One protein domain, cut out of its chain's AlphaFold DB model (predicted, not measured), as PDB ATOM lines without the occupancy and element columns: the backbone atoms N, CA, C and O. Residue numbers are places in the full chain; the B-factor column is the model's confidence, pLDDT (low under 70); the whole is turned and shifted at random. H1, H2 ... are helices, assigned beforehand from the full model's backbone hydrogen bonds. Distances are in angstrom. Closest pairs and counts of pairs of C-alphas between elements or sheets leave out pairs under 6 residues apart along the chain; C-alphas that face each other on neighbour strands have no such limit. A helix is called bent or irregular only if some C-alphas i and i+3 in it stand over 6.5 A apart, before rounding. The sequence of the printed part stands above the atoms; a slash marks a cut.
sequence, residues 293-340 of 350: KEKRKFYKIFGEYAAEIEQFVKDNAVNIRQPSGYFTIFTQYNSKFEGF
ATOM      1  N   LYS A 293     -19.412  32.684  24.639       93.88
ATOM      2  CA  LYS A 293     -19.364  32.059  25.977       93.88
ATOM      3  C   LYS A 293     -20.735  31.984  26.658       93.88
ATOM      4  O   LYS A 293     -20.948  31.190  27.572       93.88
ATOM      5  N   GLU A 294     -21.654  32.857  26.258       96.00
ATOM      6  CA  GLU A 294     -23.003  32.924  26.809       96.00
ATOM      7  C   GLU A 294     -23.898  31.877  26.138       96.00
ATOM      8  O   GLU A 294     -24.111  31.931  24.927       96.00
ATOM      9  N   LYS A 295     -24.485  30.970  26.933       95.69
ATOM     10  CA  LYS A 295     -25.306  29.839  26.461       95.69
ATOM     11  C   LYS A 295     -26.367  30.244  25.429       95.69
ATOM     12  O   LYS A 295     -26.494  29.610  24.389       95.69
ATOM     13  N   ARG A 296     -27.109  31.326  25.687       96.12
ATOM     14  CA  ARG A 296     -28.170  31.790  24.780       96.12
ATOM     15  C   ARG A 296     -27.616  32.278  23.441       96.12
ATOM     16  O   ARG A 296     -28.230  32.036  22.410       96.12
ATOM     17  N   LYS A 297     -26.478  32.979  23.450       97.31
ATOM     18  CA  LYS A 297     -25.814  33.437  22.222       97.31
ATOM     19  C   LYS A 297     -25.181  32.280  21.464       97.31
ATOM     20  O   LYS A 297     -25.245  32.286  20.245       97.31
ATOM     21  N   PHE A 298     -24.639  31.293  22.178       97.88
ATOM     22  CA  PHE A 298     -24.074  30.086  21.586       97.88
ATOM     23  C   PHE A 298     -25.106  29.359  20.722       97.88
ATOM     24  O   PHE A 298     -24.861  29.181  19.540       97.88
ATOM     25  N   TYR A 299     -26.293  29.027  21.241       97.88
ATOM     26  CA  TYR A 299     -27.281  28.312  20.418       97.88
ATOM     27  C   TYR A 299     -27.825  29.139  19.254       97.88
ATOM     28  O   TYR A 299     -28.119  28.593  18.195       97.88
ATOM     29  N   LYS A 300     -27.918  30.464  19.413       97.50
ATOM     30  CA  LYS A 300     -28.384  31.359  18.346       97.50
ATOM     31  C   LYS A 300     -27.523  31.306  17.082       97.50
ATOM     32  O   LYS A 300     -28.042  31.640  16.022       97.50
ATOM     33  N   ILE A 301     -26.252  30.896  17.166       97.38
ATOM     34  CA  ILE A 301     -25.388  30.808  15.977       97.38
ATOM     35  C   ILE A 301     -25.883  29.748  14.983       97.38
ATOM     36  O   ILE A 301     -25.654  29.897  13.788       97.38
ATOM     37  N   PHE A 302     -26.610  28.728  15.458       97.12
ATOM     38  CA  PHE A 302     -27.134  27.630  14.637       97.12
ATOM     39  C   PHE A 302     -28.463  27.964  13.933       97.12
ATOM     40  O   PHE A 302     -29.030  27.107  13.258       97.12
ATOM     41  N   GLY A 303     -28.975  29.194  14.076       96.06
ATOM     42  CA  GLY A 303     -30.162  29.663  13.356       96.06
ATOM     43  C   GLY A 303     -31.409  28.824  13.641       96.06
ATOM     44  O   GLY A 303     -31.791  28.643  14.797       96.06
ATOM     45  N   GLU A 304     -32.046  28.313  12.588       96.88
ATOM     46  CA  GLU A 304     -33.258  27.485  12.685       96.88
ATOM     47  C   GLU A 304     -33.038  26.160  13.433       96.88
ATOM     48  O   GLU A 304     -33.942  25.675  14.112       96.88
ATOM     49  N   TYR A 305     -31.812  25.632  13.423       97.50
ATOM     50  CA  TYR A 305     -31.453  24.397  14.124       97.50
ATOM     51  C   TYR A 305     -31.148  24.613  15.613       97.50
ATOM     52  O   TYR A 305     -30.825  23.659  16.319       97.50
ATOM     53  N   ALA A 306     -31.242  25.846  16.128       97.75
ATOM     54  CA  ALA A 306     -30.873  26.168  17.508       97.75
ATOM     55  C   ALA A 306     -31.617  25.316  18.550       97.75
ATOM     56  O   ALA A 306     -30.992  24.822  19.490       97.75
ATOM     57  N   ALA A 307     -32.930  25.127  18.380       97.81
ATOM     58  CA  ALA A 307     -33.744  24.335  19.304       97.81
ATOM     59  C   ALA A 307     -33.357  22.849  19.274       97.81
ATOM     60  O   ALA A 307     -33.248  22.214  20.322       97.81
ATOM     61  N   GLU A 308     -33.093  22.316  18.081       97.81
ATOM     62  CA  GLU A 308     -32.686  20.925  17.899       97.81
ATOM     63  C   GLU A 308     -31.297  20.660  18.498       97.81
ATOM     64  O   GLU A 308     -31.108  19.693  19.232       97.81
ATOM     65  N   ILE A 309     -30.333  21.555  18.257       98.06
ATOM     66  CA  ILE A 309     -28.989  21.462  18.836       98.06
ATOM     67  C   ILE A 309     -29.035  21.584  20.360       98.06
ATOM     68  O   ILE A 309     -28.326  20.860  21.062       98.06
ATOM     69  N   GLU A 310     -29.870  22.471  20.904       98.12
ATOM     70  CA  GLU A 310     -30.044  22.568  22.353       98.12
ATOM     71  C   GLU A 310     -30.606  21.266  22.942       98.12
ATOM     72  O   GLU A 310     -30.138  20.830  23.997       98.12
ATOM     73  N   GLN A 311     -31.570  20.639  22.265       98.00
ATOM     74  CA  GLN A 311     -32.134  19.360  22.685       98.00
ATOM     75  C   GLN A 311     -31.084  18.243  22.630       98.00
ATOM     76  O   GLN A 311     -30.854  17.576  23.635       98.00
ATOM     77  N   PHE A 312     -30.345  18.133  21.524       97.94
ATOM     78  CA  PHE A 312     -29.241  17.183  21.380       97.94
ATOM     79  C   PHE A 312     -28.200  17.318  22.501       97.94
ATOM     80  O   PHE A 312     -27.760  16.320  23.073       97.94
ATOM     81  N   VAL A 313     -27.825  18.553  22.853       97.50
ATOM     82  CA  VAL A 313     -26.881  18.823  23.946       97.50
ATOM     83  C   VAL A 313     -27.415  18.334  25.295       97.50
ATOM     84  O   VAL A 313     -26.630  17.830  26.099       97.50
ATOM     85  N   LYS A 314     -28.722  18.478  25.556       97.38
ATOM     86  CA  LYS A 314     -29.360  17.988  26.789       97.38
ATOM     87  C   LYS A 314     -29.374  16.464  26.827       97.38
ATOM     88  O   LYS A 314     -28.927  15.897  27.820       97.38
ATOM     89  N   ASP A 315     -29.815  15.833  25.745       97.75
ATOM     90  CA  ASP A 315     -29.991  14.380  25.668       97.75
ATOM     91  C   ASP A 315     -28.656  13.632  25.769       97.75
ATOM     92  O   ASP A 315     -28.582  12.561  26.365       97.75
ATOM     93  N   ASN A 316     -27.579  14.229  25.249       95.75
ATOM     94  CA  ASN A 316     -26.238  13.640  25.236       95.75
ATOM     95  C   ASN A 316     -25.303  14.228  26.308       95.75
ATOM     96  O   ASN A 316     -24.098  13.981  26.277       95.75
ATOM     97  N   ALA A 317     -25.833  15.038  27.236       95.44
ATOM     98  CA  ALA A 317     -25.081  15.689  28.314       95.44
ATOM     99  C   ALA A 317     -23.794  16.415  27.850       95.44
ATOM    100  O   ALA A 317     -22.767  16.416  28.535       95.44
ATOM    101  N   VAL A 318     -23.836  17.052  26.675       94.44
ATOM    102  CA  VAL A 318     -22.650  17.660  26.055       94.44
ATOM    103  C   VAL A 318     -22.264  18.958  26.770       94.44
ATOM    104  O   VAL A 318     -23.072  19.870  26.958       94.44
ATOM    105  N   ASN A 319     -20.990  19.094  27.142       94.00
ATOM    106  CA  ASN A 319     -20.509  20.281  27.843       94.00
ATOM    107  C   ASN A 319     -20.116  21.414  26.881       94.00
ATOM    108  O   ASN A 319     -19.002  21.451  26.363       94.00
ATOM    109  N   ILE A 320     -20.990  22.415  26.737       93.81
ATOM    110  CA  ILE A 320     -20.776  23.600  25.882       93.81
ATOM    111  C   ILE A 320     -19.647  24.541  26.341       93.81
ATOM    112  O   ILE A 320     -19.446  25.589  25.743       93.81
ATOM    113  N   ARG A 321     -18.955  24.246  27.447       90.81
ATOM    114  CA  ARG A 321     -17.799  25.028  27.923       90.81
ATOM    115  C   ARG A 321     -16.470  24.337  27.644       90.81
ATOM    116  O   ARG A 321     -15.423  24.896  27.965       90.81
ATOM    117  N   GLN A 322     -16.504  23.126  27.093       91.88
ATOM    118  CA  GLN A 322     -15.320  22.328  26.814       91.88
ATOM    119  C   GLN A 322     -15.081  22.199  25.306       91.88
ATOM    120  O   GLN A 322     -16.041  22.095  24.541       91.88
ATOM    121  N   PRO A 323     -13.810  22.137  24.868       91.12
ATOM    122  CA  PRO A 323     -13.466  21.919  23.465       91.12
ATOM    123  C   PRO A 323     -14.106  20.682  22.833       91.12
ATOM    124  O   PRO A 323     -14.566  20.749  21.698       91.12
ATOM    125  N   SER A 324     -14.164  19.568  23.570       92.00
ATOM    126  CA  SER A 324     -14.823  18.336  23.123       92.00
ATOM    127  C   SER A 324     -16.306  18.561  22.836       92.00
ATOM    128  O   SER A 324     -16.815  18.075  21.835       92.00
ATOM    129  N   GLY A 325     -16.980  19.371  23.656       93.81
ATOM    130  CA  GLY A 325     -18.371  19.731  23.423       93.81
ATOM    131  C   GLY A 325     -18.565  20.549  22.152       93.81
ATOM    132  O   GLY A 325     -19.491  20.265  21.397       93.81
ATOM    133  N   TYR A 326     -17.679  21.509  21.859       95.75
ATOM    134  CA  TYR A 326     -17.720  22.224  20.576       95.75
ATOM    135  C   TYR A 326     -17.570  21.262  19.404       95.75
ATOM    136  O   TYR A 326     -18.378  21.304  18.484       95.75
ATOM    137  N   PHE A 327     -16.590  20.361  19.467       94.75
ATOM    138  CA  PHE A 327     -16.380  19.365  18.423       94.75
ATOM    139  C   PHE A 327     -17.645  18.527  18.170       94.75
ATOM    140  O   PHE A 327     -18.118  18.464  17.035       94.75
ATOM    141  N   THR A 328     -18.247  17.955  19.219       95.25
ATOM    142  CA  THR A 328     -19.467  17.139  19.105       95.25
ATOM    143  C   THR A 328     -20.635  17.933  18.517       95.25
ATOM    144  O   THR A 328     -21.331  17.444  17.633       95.25
ATOM    145  N   ILE A 329     -20.844  19.168  18.976       97.25
ATOM    146  CA  ILE A 329     -21.978  19.999  18.547       97.25
ATOM    147  C   ILE A 329     -21.833  20.433  17.089       97.25
ATOM    148  O   ILE A 329     -22.791  20.337  16.329       97.25
ATOM    149  N   PHE A 330     -20.648  20.896  16.690       97.06
ATOM    150  CA  PHE A 330     -20.400  21.317  15.310       97.06
ATOM    151  C   PHE A 330     -20.443  20.131  14.347       97.06
ATOM    152  O   PHE A 330     -20.989  20.264  13.259       97.06
ATOM    153  N   THR A 331     -19.960  18.958  14.767       95.62
ATOM    154  CA  THR A 331     -20.104  17.713  13.996       95.62
ATOM    155  C   THR A 331     -21.578  17.371  13.784       95.62
ATOM    156  O   THR A 331     -21.989  17.115  12.657       95.62
ATOM    157  N   GLN A 332     -22.393  17.429  14.843       96.06
ATOM    158  CA  GLN A 332     -23.829  17.151  14.755       96.06
ATOM    159  C   GLN A 332     -24.599  18.190  13.929       96.06
ATOM    160  O   GLN A 332     -25.610  17.869  13.309       96.06
ATOM    161  N   TYR A 333     -24.173  19.451  13.949       97.31
ATOM    162  CA  TYR A 333     -24.776  20.479  13.111       97.31
ATOM    163  C   TYR A 333     -24.423  20.261  11.638       97.31
ATOM    164  O   TYR A 333     -25.314  20.243  10.793       97.31
ATOM    165  N   ASN A 334     -23.138  20.062  11.332       96.19
ATOM    166  CA  ASN A 334     -22.676  19.925   9.957       96.19
ATOM    167  C   ASN A 334     -23.135  18.612   9.303       96.19
ATOM    168  O   ASN A 334     -23.363  18.609   8.100       96.19
ATOM    169  N   SER A 335     -23.392  17.547  10.075       94.94
ATOM    170  CA  SER A 335     -23.947  16.280   9.562       94.94
ATOM    171  C   SER A 335     -25.355  16.382   8.969       94.94
ATOM    172  O   SER A 335     -25.833  15.433   8.354       94.94
ATOM    173  N   LYS A 336     -26.024  17.529   9.132       93.88
ATOM    174  CA  LYS A 336     -27.348  17.814   8.563       93.88
ATOM    175  C   LYS A 336     -27.303  18.270   7.111       93.88
ATOM    176  O   LYS A 336     -28.351  18.330   6.473       93.88
ATOM    177  N   PHE A 337     -26.125  18.632   6.616       94.88
ATOM    178  CA  PHE A 337     -25.940  19.160   5.274       94.88
ATOM    179  C   PHE A 337     -25.340  18.086   4.368       94.88
ATOM    180  O   PHE A 337     -24.516  17.275   4.792       94.88
ATOM    181  N   GLU A 338     -25.778  18.076   3.112       90.88
ATOM    182  CA  GLU A 338     -25.281  17.139   2.109       90.88
ATOM    183  C   GLU A 338     -23.771  17.319   1.889       90.88
ATOM    184  O   GLU A 338     -23.255  18.437   1.908       90.88
ATOM    185  N   GLY A 339     -23.055  16.208   1.701       82.94
ATOM    186  CA  GLY A 339     -21.606  16.220   1.476       82.94
ATOM    187  C   GLY A 339     -20.757  16.404   2.737       82.94
ATOM    188  O   GLY A 339     -19.543  16.557   2.621       82.94
ATOM    189  N   PHE A 340     -21.348  16.380   3.938       88.38
ATOM    190  CA  PHE A 340     -20.561  16.353   5.168       88.38
ATOM    191  C   PHE A 340     -19.830  15.017   5.336       88.38
ATOM    192  O   PHE A 340     -20.445  13.973   5.554       88.38
TER     193      PHE A 340
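What this domain is: This is residues 293 to 340 of the 350 residues of an uncharacterized protein of Cecembia calidifontis (UniProt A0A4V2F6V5). Three helices fold as a zigzag: H2, the longest, is in the middle, H1 packs on it from one side, and H3 packs on it from another, each running back against H2 at a slant. H1 and H3 do not reach each other, and residues 335 to 340 curl on past the end of H3 without a named element. The printed part has 48 residues, with three named helices in the order H1, H2, H3 and no named strand; the class is all helix. It is compact, with a radius of gyration of the C-alphas of 10.2 A, and its C-alphas span 29 by 21 by 18 A.

Where its parts are: Find C-alpha 303 at (-30.162, 29.663, 13.356); from there H2, residues 303 to 315, runs to C-alpha 315 at (-29.991, 14.380, 25.668), 19.6 A away. H2 is irregular: C-alphas 304 and 307 are 7.3 A apart, against about 5 A in a regular helix. Before it in the chain, look for H1, residues 295 to 300, which starts at C-alpha 295 at (-25.306, 29.839, 26.461) and measures 8.8 A from first to last C-alpha. After H2 comes H3, residues 323 to 334, which covers 16.5 A and ends at C-alpha 334 at (-22.676, 19.925, 9.957).

How they stand to each other: Start at H2 and look first at its residues 306 to 310, with which alone it touches H1. The closest C-alphas of H1 and H2 are those of Tyr 299 and Ala 306, 5.1 A apart. The two run opposite ways at a steep tilt of 44 degrees, and they form a helical hairpin. Then look at Ile 309 and Ile 329, whose C-alphas, 7.2 A apart, are the closest of H2 and H3. H3 touches H2 with its residues 329 to 333 alone. These two also run opposite ways, at a steep tilt of 52 degrees, with their centres 11.6 A apart. H1 and H3 are apart. Along the backbone, every O i to N i+4 pair of H1 and H3 is within hydrogen-bond range, while in H2 it is 7 of 9.

The domain as a whole: The two C-alphas farthest apart are those of Glu 294 and Gly 339, at 30.4 A. From C-alpha 293 to C-alpha 340 you will find 26.1 A. The printed part runs from residue 293 to 340 with no cut. The link from H1 to H2 is tight, with 2 residues between them, and the link from H2 to H3 is short, with 7. The mean pLDDT of the printed part is 95.4, and no printed residue is under 70.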